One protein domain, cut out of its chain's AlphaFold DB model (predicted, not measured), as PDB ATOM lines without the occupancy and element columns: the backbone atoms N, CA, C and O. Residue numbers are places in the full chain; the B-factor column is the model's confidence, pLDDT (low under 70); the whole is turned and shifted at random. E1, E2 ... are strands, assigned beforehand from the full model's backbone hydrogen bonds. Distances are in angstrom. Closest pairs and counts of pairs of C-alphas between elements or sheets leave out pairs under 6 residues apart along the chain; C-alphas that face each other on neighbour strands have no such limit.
ATOM      1  N   TRP A  13     193.950 189.296 243.538       88.19
ATOM      2  CA  TRP A  13     194.026 190.434 244.448       88.19
ATOM      3  C   TRP A  13     195.388 191.101 244.327       88.19
ATOM      4  O   TRP A  13     196.417 190.430 244.434       88.19
ATOM      5  N   THR A  14     195.391 192.419 244.171       88.12
ATOM      6  CA  THR A  14     196.617 193.215 244.153       88.12
ATOM      7  C   THR A  14     196.554 194.268 245.244       88.12
ATOM      8  O   THR A  14     195.541 194.934 245.441       88.12
ATOM      9  N   PHE A  15     197.656 194.406 245.973       88.50
ATOM     10  CA  PHE A  15     197.899 195.550 246.833       88.50
ATOM     11  C   PHE A  15     199.087 196.314 246.266       88.50
ATOM     12  O   PHE A  15     200.173 195.749 246.116       88.50
ATOM     13  N   SER A  16     198.874 197.591 245.991       86.81
ATOM     14  CA  SER A  16     199.900 198.503 245.505       86.81
ATOM     15  C   SER A  16     200.055 199.641 246.498       86.81
ATOM     16  O   SER A  16     199.077 200.165 247.023       86.81
ATOM     17  N   LEU A  17     201.296 200.029 246.764       86.62
ATOM     18  CA  LEU A  17     201.604 201.204 247.563       86.62
ATOM     19  C   LEU A  17     202.595 202.042 246.777       86.62
ATOM     20  O   LEU A  17     203.766 201.680 246.664       86.62
ATOM     21  N   GLU A  18     202.115 203.149 246.231       82.06
ATOM     22  CA  GLU A  18     202.981 204.124 245.588       82.06
ATOM     23  C   GLU A  18     203.417 205.164 246.616       82.06
ATOM     24  O   GLU A  18     202.618 205.598 247.451       82.06
ATOM     25  N   SER A  19     204.694 205.544 246.571       81.06
ATOM     26  CA  SER A  19     205.202 206.659 247.353       81.06
ATOM     27  C   SER A  19     205.753 207.724 246.432       81.06
ATOM     28  O   SER A  19     206.603 207.434 245.593       81.06
ATOM     29  N   ASP A  20     205.289 208.949 246.632       71.44
ATOM     30  CA  ASP A  20     205.826 210.125 245.963       71.44
ATOM     31  C   ASP A  20     206.392 211.084 247.014       71.44
ATOM     32  O   ASP A  20     205.989 211.063 248.177       71.44
ATOM     33  N   THR A  21     207.364 211.904 246.636       70.56
ATOM     34  CA  THR A  21     207.954 212.918 247.512       70.56
ATOM     35  C   THR A  21     207.771 214.281 246.871       70.56
ATOM     36  O   THR A  21     208.362 214.584 245.839       70.56
ATOM     37  N   TYR A  22     206.982 215.129 247.521       64.62
ATOM     38  CA  TYR A  22     206.767 216.514 247.119       64.62
ATOM     39  C   TYR A  22     207.303 217.443 248.213       64.62
ATOM     40  O   TYR A  22     206.955 217.331 249.389       64.62
ATOM     41  N   GLU A  23     208.205 218.344 247.823       70.00
ATOM     42  CA  GLU A  23     209.007 219.173 248.731       70.00
ATOM     43  C   GLU A  23     209.727 218.365 249.832       70.00
ATOM     44  O   GLU A  23     210.772 217.772 249.578       70.00
ATOM     45  N   SER A  24     209.205 218.373 251.064       65.94
ATOM     46  CA  SER A  24     209.816 217.758 252.258       65.94
ATOM     47  C   SER A  24     208.935 216.695 252.921       65.94
ATOM     48  O   SER A  24     209.250 216.230 254.017       65.94
ATOM     49  N   ALA A  25     207.842 216.300 252.266       62.00
ATOM     50  CA  ALA A  25     206.928 215.277 252.753       62.00
ATOM     51  C   ALA A  25     206.910 214.069 251.807       62.00
ATOM     52  O   ALA A  25     206.959 214.212 250.586       62.00
ATOM     53  N   ALA A  26     206.847 212.875 252.397       67.88
ATOM     54  CA  ALA A  26     206.589 211.635 251.680       67.88
ATOM     55  C   ALA A  26     205.084 211.354 251.703       67.88
ATOM     56  O   ALA A  26     204.436 211.431 252.751       67.88
ATOM     57  N   TYR A  27     204.548 211.013 250.543       73.12
ATOM     58  CA  TYR A  27     203.147 210.711 250.318       73.12
ATOM     59  C   TYR A  27     203.020 209.231 250.016       73.12
ATOM     60  O   TYR A  27     203.935 208.619 249.464       73.12
ATOM     61  N   LEU A  28     201.895 208.662 250.425       78.69
ATOM     62  CA  LEU A  28     201.574 207.264 250.224       78.69
ATOM     63  C   LEU A  28     200.194 207.185 249.594       78.69
ATOM     64  O   LEU A  28     199.239 207.742 250.142       78.69
ATOM     65  N   SER A  29     200.118 206.468 248.482       85.56
ATOM     66  CA  SER A  29     198.885 206.214 247.754       85.56
ATOM     67  C   SER A  29     198.642 204.707 247.704       85.56
ATOM     68  O   SER A  29     199.129 204.036 246.789       85.56
ATOM     69  N   PRO A  30     198.003 204.124 248.737       87.50
ATOM     70  CA  PRO A  30     197.644 202.718 248.711       87.50
ATOM     71  C   PRO A  30     196.465 202.475 247.765       87.50
ATOM     72  O   PRO A  30     195.465 203.197 247.795       87.50
ATOM     73  N   THR A  31     196.558 201.389 247.009       89.56
ATOM     74  CA  THR A  31     195.505 200.882 246.132       89.56
ATOM     75  C   THR A  31     195.300 199.397 246.396       89.56
ATOM     76  O   THR A  31     196.261 198.634 246.528       89.56
ATOM     77  N   VAL A  32     194.038 198.990 246.502       89.94
ATOM     78  CA  VAL A  32     193.624 197.589 246.590       89.94
ATOM     79  C   VAL A  32     192.752 197.279 245.390       89.94
ATOM     80  O   VAL A  32     191.752 197.962 245.175       89.94
ATOM     81  N   ASP A  33     193.101 196.221 244.674       90.94
ATOM     82  CA  ASP A  33     192.416 195.785 243.467       90.94
ATOM     83  C   ASP A  33     191.996 194.325 243.581       90.94
ATOM     84  O   ASP A  33     192.745 193.485 244.088       90.94
ATOM     85  N   LEU A  34     190.816 194.021 243.060       88.44
ATOM     86  CA  LEU A  34     190.363 192.678 242.746       88.44
ATOM     87  C   LEU A  34     190.003 192.638 241.268       88.44
ATOM     88  O   LEU A  34     189.110 193.363 240.848       88.44
ATOM     89  N   SER A  35     190.622 191.736 240.522       89.06
ATOM     90  CA  SER A  35     190.217 191.388 239.164       89.06
ATOM     91  C   SER A  35     189.700 189.964 239.160       89.06
ATOM     92  O   SER A  35     190.456 189.030 239.420       89.06
ATOM     93  N   SER A  36     188.415 189.790 238.882       86.19
ATOM     94  CA  SER A  36     187.795 188.477 238.789       86.19
ATOM     95  C   SER A  36     187.871 187.923 237.375       86.19
ATOM     96  O   SER A  36     187.687 188.657 236.401       86.19
ATOM     97  N   ARG A  37     188.017 186.600 237.268       82.25
ATOM     98  CA  ARG A  37     187.987 185.848 236.001       82.25
ATOM     99  C   ARG A  37     186.742 186.111 235.151       82.25
ATOM    100  O   ARG A  37     186.780 186.007 233.931       82.25
ATOM    101  N   ASP A  38     185.624 186.467 235.786       86.06
ATOM    102  CA  ASP A  38     184.381 186.747 235.069       86.06
ATOM    103  C   ASP A  38     184.402 188.147 234.425       86.06
ATOM    104  O   ASP A  38     183.420 188.544 233.800       86.06
ATOM    105  N   GLY A  39     185.478 188.924 234.587       85.81
ATOM    106  CA  GLY A  39     185.674 190.255 234.008       85.81
ATOM    107  C   GLY A  39     185.198 191.407 234.892       85.81
ATOM    108  O   GLY A  39     185.014 192.508 234.391       85.81
ATOM    109  N   TRP A  40     184.909 191.167 236.175       90.25
ATOM    110  CA  TRP A  40     184.687 192.255 237.135       90.25
ATOM    111  C   TRP A  40     186.026 192.740 237.666       90.25
ATOM    112  O   TRP A  40     186.793 191.911 238.146       90.25
ATOM    113  N   ASP A  41     186.249 194.050 237.685       90.00
ATOM    114  CA  ASP A  41     187.337 194.632 238.463       90.00
ATOM    115  C   ASP A  41     186.760 195.548 239.545       90.00
ATOM    116  O   ASP A  41     185.749 196.219 239.348       90.00
ATOM    117  N   LEU A  42     187.373 195.542 240.723       90.88
ATOM    118  CA  LEU A  42     187.014 196.390 241.847       90.88
ATOM    119  C   LEU A  42     188.291 197.014 242.394       90.88
ATOM    120  O   LEU A  42     189.179 196.296 242.841       90.88
ATOM    121  N   GLN A  43     188.362 198.339 242.395       90.56
ATOM    122  CA  GLN A  43     189.505 199.088 242.901       90.56
ATOM    123  C   GLN A  43     189.067 200.028 244.016       90.56
ATOM    124  O   GLN A  43     188.084 200.757 243.874       90.56
ATOM    125  N   ALA A  44     189.835 200.049 245.099       89.62
ATOM    126  CA  ALA A  44     189.807 201.084 246.119       89.62
ATOM    127  C   ALA A  44     191.172 201.771 246.155       89.62
ATOM    128  O   ALA A  44     192.163 201.168 246.566       89.62
ATOM    129  N   ALA A  45     191.218 203.024 245.719       88.12
ATOM    130  CA  ALA A  45     192.427 203.830 245.674       88.12
ATOM    131  C   ALA A  45     192.315 205.004 246.644       88.12
ATOM    132  O   ALA A  45     191.277 205.668 246.719       88.12
ATOM    133  N   PHE A  46     193.393 205.268 247.369       86.62
ATOM    134  CA  PHE A  46     193.487 206.379 248.302       86.62
ATOM    135  C   PHE A  46     194.695 207.220 247.924       86.62
ATOM    136  O   PHE A  46     195.813 206.720 247.909       86.62
ATOM    137  N   TYR A  47     194.475 208.492 247.633       80.75
ATOM    138  CA  TYR A  47     195.493 209.426 247.188       80.75
ATOM    139  C   TYR A  47     195.671 210.519 248.226       80.75
ATOM    140  O   TYR A  47     194.704 211.093 248.724       80.75
ATOM    141  N   ASN A  48     196.921 210.833 248.539       76.69
ATOM    142  CA  ASN A  48     197.249 211.986 249.359       76.69
ATOM    143  C   ASN A  48     197.801 213.091 248.451       76.69
ATOM    144  O   ASN A  48     198.960 213.031 248.042       76.69
ATOM    145  N   ILE A  49     196.957 214.058 248.086       69.94
ATOM    146  CA  ILE A  49     197.260 215.081 247.081       69.94
ATOM    147  C   ILE A  49     197.741 216.361 247.787       69.94
ATOM    148  O   ILE A  49     197.024 216.897 248.638       69.94
ATOM    149  N   PRO A  50     198.926 216.901 247.450       63.81
ATOM    150  CA  PRO A  50     199.362 218.191 247.974       63.81
ATOM    151  C   PRO A  50     198.511 219.327 247.388       63.81
ATOM    152  O   PRO A  50     198.380 219.457 246.169       63.81
ATOM    153  N   ILE A  51     197.958 220.193 248.242       65.94
ATOM    154  CA  ILE A  51     197.250 221.397 247.789       65.94
ATOM    155  C   ILE A  51     198.268 222.529 247.620       65.94
ATOM    156  O   ILE A  51     199.002 222.879 248.549       65.94
ATOM    157  N   TYR A  52     198.293 223.135 246.431       57.12
ATOM    158  CA  TYR A  52     199.184 224.250 246.110       57.12
ATOM    159  C   TYR A  52     199.044 225.405 247.121       57.12
ATOM    160  O   TYR A  52     197.944 225.907 247.360       57.12
ATOM    161  N   GLY A  53     200.174 225.860 247.675       53.03
ATOM    162  CA  GLY A  53     200.252 227.075 248.496       53.03
ATOM    163  C   GLY A  53     200.278 226.891 250.018       53.03
ATOM    164  O   GLY A  53     200.150 227.890 250.721       53.03
ATOM    165  N   GLY A  54     200.455 225.672 250.550       51.00
ATOM    166  CA  GLY A  54     200.488 225.450 252.007       51.00
ATOM    167  C   GLY A  54     201.580 224.555 252.586       51.00
ATOM    168  O   GLY A  54     201.517 224.233 253.772       51.00
ATOM    169  N   GLY A  55     202.566 224.146 251.785       50.12
ATOM    170  CA  GLY A  55     203.642 223.254 252.229       50.12
ATOM    171  C   GLY A  55     203.131 221.922 252.802       50.12
ATOM    172  O   GLY A  55     202.011 221.496 252.521       50.12
ATOM    173  N   ALA A  56     203.936 221.283 253.657       49.16
ATOM    174  CA  ALA A  56     203.678 219.960 254.250       49.16
ATOM    175  C   ALA A  56     202.386 219.833 255.099       49.16
ATOM    176  O   ALA A  56     202.103 218.751 255.610       49.16
ATOM    177  N   GLN A  57     201.619 220.913 255.288       51.97
ATOM    178  CA  GLN A  57     200.419 220.945 256.135       51.97
ATOM    179  C   GLN A  57     199.096 221.033 255.361       51.97
ATOM    180  O   GLN A  57     198.046 220.798 255.955       51.97
ATOM    181  N   ASN A  58     199.124 221.311 254.053       57.94
ATOM    182  CA  ASN A  58     197.915 221.389 253.230       57.94
ATOM    183  C   ASN A  58     197.837 220.190 252.284       57.94
ATOM    184  O   ASN A  58     198.414 220.194 251.196       57.94
ATOM    185  N   TYR A  59     197.102 219.170 252.711       63.12
ATOM    186  CA  TYR A  59     196.844 217.973 251.925       63.12
ATOM    187  C   TYR A  59     195.340 217.726 251.789       63.12
ATOM    188  O   TYR A  59     194.554 218.031 252.695       63.12
ATOM    189  N   GLU A  60     194.952 217.192 250.637       70.25
ATOM    190  CA  GLU A  60     193.618 216.670 250.366       70.25
ATOM    191  C   GLU A  60     193.742 215.158 250.235       70.25
ATOM    192  O   GLU A  60     194.538 214.656 249.440       70.25
ATOM    193  N   TRP A  61     192.991 214.422 251.045       73.56
ATOM    194  CA  TRP A  61     192.915 212.980 250.887       73.56
ATOM    195  C   TRP A  61     191.769 212.667 249.941       73.56
ATOM    196  O   TRP A  61     190.618 212.923 250.280       73.56
ATOM    197  N   ASP A  62     192.063 212.134 248.765       79.62
ATOM    198  CA  ASP A  62     191.042 211.691 247.821       79.62
ATOM    199  C   ASP A  62     190.918 210.172 247.887       79.62
ATOM    200  O   ASP A  62     191.908 209.444 247.907       79.62
ATOM    201  N   SER A  63     189.692 209.681 247.947       84.69
ATOM    202  CA  SER A  63     189.403 208.253 247.959       84.69
ATOM    203  C   SER A  63     188.480 207.934 246.807       84.69
ATOM    204  O   SER A  63     187.476 208.612 246.620       84.69
ATOM    205  N   CYS A  64     188.807 206.904 246.038       86.94
ATOM    206  CA  CYS A  64     188.044 206.483 244.874       86.94
ATOM    207  C   CYS A  64     187.763 204.984 244.935       86.94
ATOM    208  O   CYS A  64     188.661 204.175 245.152       86.94
ATOM    209  N   LEU A  65     186.508 204.628 244.689       89.62
ATOM    210  CA  LEU A  65     186.050 203.278 244.410       89.62
ATOM    211  C   LEU A  65     185.706 203.191 242.926       89.62
ATOM    212  O   LEU A  65     184.900 203.983 242.440       89.62
ATOM    213  N   ASN A  66     186.289 202.236 242.214       90.56
ATOM    214  CA  ASN A  66     186.008 201.978 240.806       90.56
ATOM    215  C   ASN A  66     185.524 200.537 240.638       90.56
ATOM    216  O   ASN A  66     186.109 199.616 241.203       90.56
ATOM    217  N   LEU A  67     184.441 200.363 239.886       91.50
ATOM    218  CA  LEU A  67     183.811 199.075 239.615       91.50
ATOM    219  C   LEU A  67     183.508 198.955 238.114       91.50
ATOM    220  O   LEU A  67     182.403 199.300 237.681       91.50
ATOM    221  N   PRO A  68     184.471 198.508 237.297       92.44
ATOM    222  CA  PRO A  68     184.202 198.135 235.919       92.44
ATOM    223  C   PRO A  68     183.835 196.661 235.732       92.44
ATOM    224  O   PRO A  68     184.158 195.773 236.522       92.44
ATOM    225  N   LYS A  69     183.163 196.411 234.611       92.44
ATOM    226  CA  LYS A  69     182.864 195.098 234.060       92.44
ATOM    227  C   LYS A  69     183.293 195.045 232.603       92.44
ATOM    228  O   LYS A  69     182.805 195.813 231.771       92.44
ATOM    229  N   THR A  70     184.161 194.095 232.299       92.62
ATOM    230  CA  THR A  70     184.559 193.719 230.948       92.62
ATOM    231  C   THR A  70     183.587 192.686 230.385       92.62
ATOM    232  O   THR A  70     183.273 191.676 231.015       92.62
ATOM    233  N   LEU A  83     181.894 202.351 236.673       91.19
ATOM    234  CA  LEU A  83     181.457 203.433 237.530       91.19
ATOM    235  C   LEU A  83     182.534 203.693 238.570       91.19
ATOM    236  O   LEU A  83     183.038 202.770 239.211       91.19
ATOM    237  N   GLN A  84     182.872 204.961 238.733       89.56
ATOM    238  CA  GLN A  84     183.812 205.441 239.724       89.56
ATOM    239  C   GLN A  84     183.100 206.430 240.636       89.56
ATOM    240  O   GLN A  84     182.453 207.368 240.175       89.56
ATOM    241  N   ASN A  85     183.223 206.213 241.939       88.38
ATOM    242  CA  ASN A  85     182.708 207.107 242.964       88.38
ATOM    243  C   ASN A  85     183.843 207.433 243.924       88.38
ATOM    244  O   ASN A  85     184.528 206.534 244.405       88.38
ATOM    245  N   GLY A  86     184.025 208.705 244.232       84.31
ATOM    246  CA  GLY A  86     185.073 209.150 245.126       84.31
ATOM    247  C   GLY A  86     184.694 210.377 245.928       84.31
ATOM    248  O   GLY A  86     183.685 211.041 245.670       84.31
ATOM    249  N   THR A  87     185.498 210.656 246.942       82.31
ATOM    250  CA  THR A  87     185.325 211.837 247.771       82.31
ATOM    251  C   THR A  87     186.647 212.344 248.306       82.31
ATOM    252  O   THR A  87     187.504 211.562 248.727       82.31
ATOM    253  N   THR A  88     186.746 213.669 248.372       77.69
ATOM    254  CA  THR A  88     187.831 214.342 249.068       77.69
ATOM    255  C   THR A  88     187.502 214.533 250.549       77.69
ATOM    256  O   THR A  88     186.469 215.101 250.931       77.69
ATOM    257  N   LEU A  89     188.384 214.033 251.414       64.62
ATOM    258  CA  LEU A  89     188.357 214.223 252.856       64.62
ATOM    259  C   LEU A  89     189.528 215.121 253.278       64.62
ATOM    260  O   LEU A  89     190.668 214.929 252.869       64.62
ATOM    261  N   PHE A  90     189.223 216.041 254.195       62.19
ATOM    262  CA  PHE A  90     190.124 217.020 254.820       62.19
ATOM    263  C   PHE A  90     190.461 218.267 253.985       62.19
ATOM    264  O   PHE A  90     190.468 218.251 252.764       62.19
ATOM    265  N   SER A  91     190.675 219.366 254.724       55.12
ATOM    266  CA  SER A  91     191.087 220.724 254.311       55.12
ATOM    267  C   SER A  91     190.201 221.514 253.326       55.12
ATOM    268  O   SER A  91     190.298 222.742 253.310       55.12
ATOM    269  N   SER A  92     189.265 220.885 252.605       59.50
ATOM    270  CA  SER A  92     188.307 221.557 251.709       59.50
ATOM    271  C   SER A  92     186.843 221.125 251.958       59.50
ATOM    272  O   SER A  92     186.563 220.208 252.738       59.50
ATOM    273  N   SER A  93     185.868 221.817 251.350       64.31
ATOM    274  CA  SER A  93     184.473 221.344 251.339       64.31
ATOM    275  C   SER A  93     184.408 219.998 250.628       64.31
ATOM    276  O   SER A  93     184.782 219.937 249.461       64.31
ATOM    277  N   ARG A  94     183.879 218.964 251.297       69.19
ATOM    278  CA  ARG A  94     183.713 217.616 250.726       69.19
ATOM    279  C   ARG A  94     183.096 217.695 249.336       69.19
ATOM    280  O   ARG A  94     181.961 218.162 249.191       69.19
ATOM    281  N   LYS A  95     183.824 217.213 248.336       71.56
ATOM    282  CA  LYS A  95     183.297 217.030 246.987       71.56
ATOM    283  C   LYS A  95     183.069 215.549 246.756       71.56
ATOM    284  O   LYS A  95     183.848 214.710 247.198       71.56
ATOM    285  N   TRP A  96     181.956 215.254 246.104       76.75
ATOM    286  CA  TRP A  96     181.668 213.930 245.582       76.75
ATOM    287  C   TRP A  96     182.011 213.931 244.101       76.75
ATOM    288  O   TRP A  96     181.628 214.849 243.370       76.75
ATOM    289  N   HIS A  97     182.749 212.916 243.682       80.69
ATOM    290  CA  HIS A  97     183.164 212.715 242.306       80.69
ATOM    291  C   HIS A  97     182.537 211.416 241.830       80.69
ATOM    292  O   HIS A  97     182.946 210.349 242.271       80.69
ATOM    293  N   ASN A  98     181.540 211.512 240.953       84.31
ATOM    294  CA  ASN A  98     180.902 210.348 240.352       84.31
ATOM    295  C   ASN A  98     181.110 210.411 238.845       84.31
ATOM    296  O   ASN A  98     180.829 211.440 238.224       84.31
ATOM    297  N   PHE A  99     181.609 209.325 238.277       84.88
ATOM    298  CA  PHE A  99     181.901 209.231 236.860       84.88
ATOM    299  C   PHE A  99     181.584 207.832 236.347       84.88
ATOM    300  O   PHE A  99     182.193 206.853 236.772       84.88
ATOM    301  N   ASP A 100     180.648 207.759 235.408       90.50
ATOM    302  CA  ASP A 100     180.345 206.540 234.668       90.50
ATOM    303  C   ASP A 100     181.062 206.596 233.319       90.50
ATOM    304  O   ASP A 100     181.099 207.642 232.662       90.50
ATOM    305  N   TYR A 101     181.614 205.468 232.881       89.75
ATOM    306  CA  TYR A 101     182.351 205.388 231.629       89.75
ATOM    307  C   TYR A 101     182.101 204.100 230.858       89.75
ATOM    308  O   TYR A 101     181.729 203.059 231.398       89.75
ATOM    309  N   GLY A 102     182.348 204.197 229.554       91.75
ATOM    310  CA  GLY A 102     182.360 203.074 228.634       91.75
ATOM    311  C   GLY A 102     183.594 203.138 227.745       91.75
ATOM    312  O   GLY A 102     183.911 204.194 227.195       91.75
TER     313      GLY A 102
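AT A GLANCE: This is residues 13 to 70 and 83 to 102 of the 120 residues of an uncharacterized protein of Methylobacter sp (UniProt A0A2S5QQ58). One twisted sheet of six strands, E1 E2 E3 E4 E5 E6 side by side in chain order, makes nearly the whole shape, an elongated slab with no named helix on either face. The links E3 to E4 and E2 to E3 lie at opposite ends of its length. The printed part has 78 residues, six named strands and the class all strand; each strand is antiparallel to the next. The whole is loose, with a radius of gyration of the C-alphas of 14.5 A and spans of 45 by 25 by 17 A.

HOW THE PARTS SIT: E3, residues 41 to 50, is an inner strand and has its centre nearest to the mean of the C-alphas, 2.0 A from it. It forms a hairpin with E4, residues 59 to 70, with N 47 and O 62 2.8 A apart. It also forms a hairpin with E2, residues 25 to 35, where N 34 and O 42 are 2.8 A apart. E1, residues 13 to 22, is an edge strand and pairs with E2, N 16 and O 31 being 2.9 A apart. E1 to E4 form a meander, each strand the antiparallel neighbour of the one before. On the other side of E4 is E5, residues 83 to 89, with N 65 and O 85 2.8 A apart. E6, residues 96 to 102, is the other edge strand; N 86 and O 97 of E5 and E6 are 2.8 A apart. E1 and E6 are apart. From edge to edge the strands' lines turn by 56 degrees.

IN THESE COORDINATES: E1 begins at C-alpha 13 (194.026, 190.434, 244.448) and is 29.1 A long. E2 measures 32.2 A, E3 28.1 A and E4, the longest by residues, 34.3 A. E6 ends at C-alpha 102 (182.360, 203.074, 228.634).

THE WHOLE: The C-alphas farthest apart, those of Asp 38 and Gly 53, are 45.4 A from each other. Residues 71 to 82 are not printed, and C-alphas 70 and 83 are 12.1 A apart across this cut. Of the links that are printed whole, none is long. Mean pLDDT of the printed part is 78.3; it is under 70 at residue 22 and residues 24 to 26, 49 to 59 and 89 to 94.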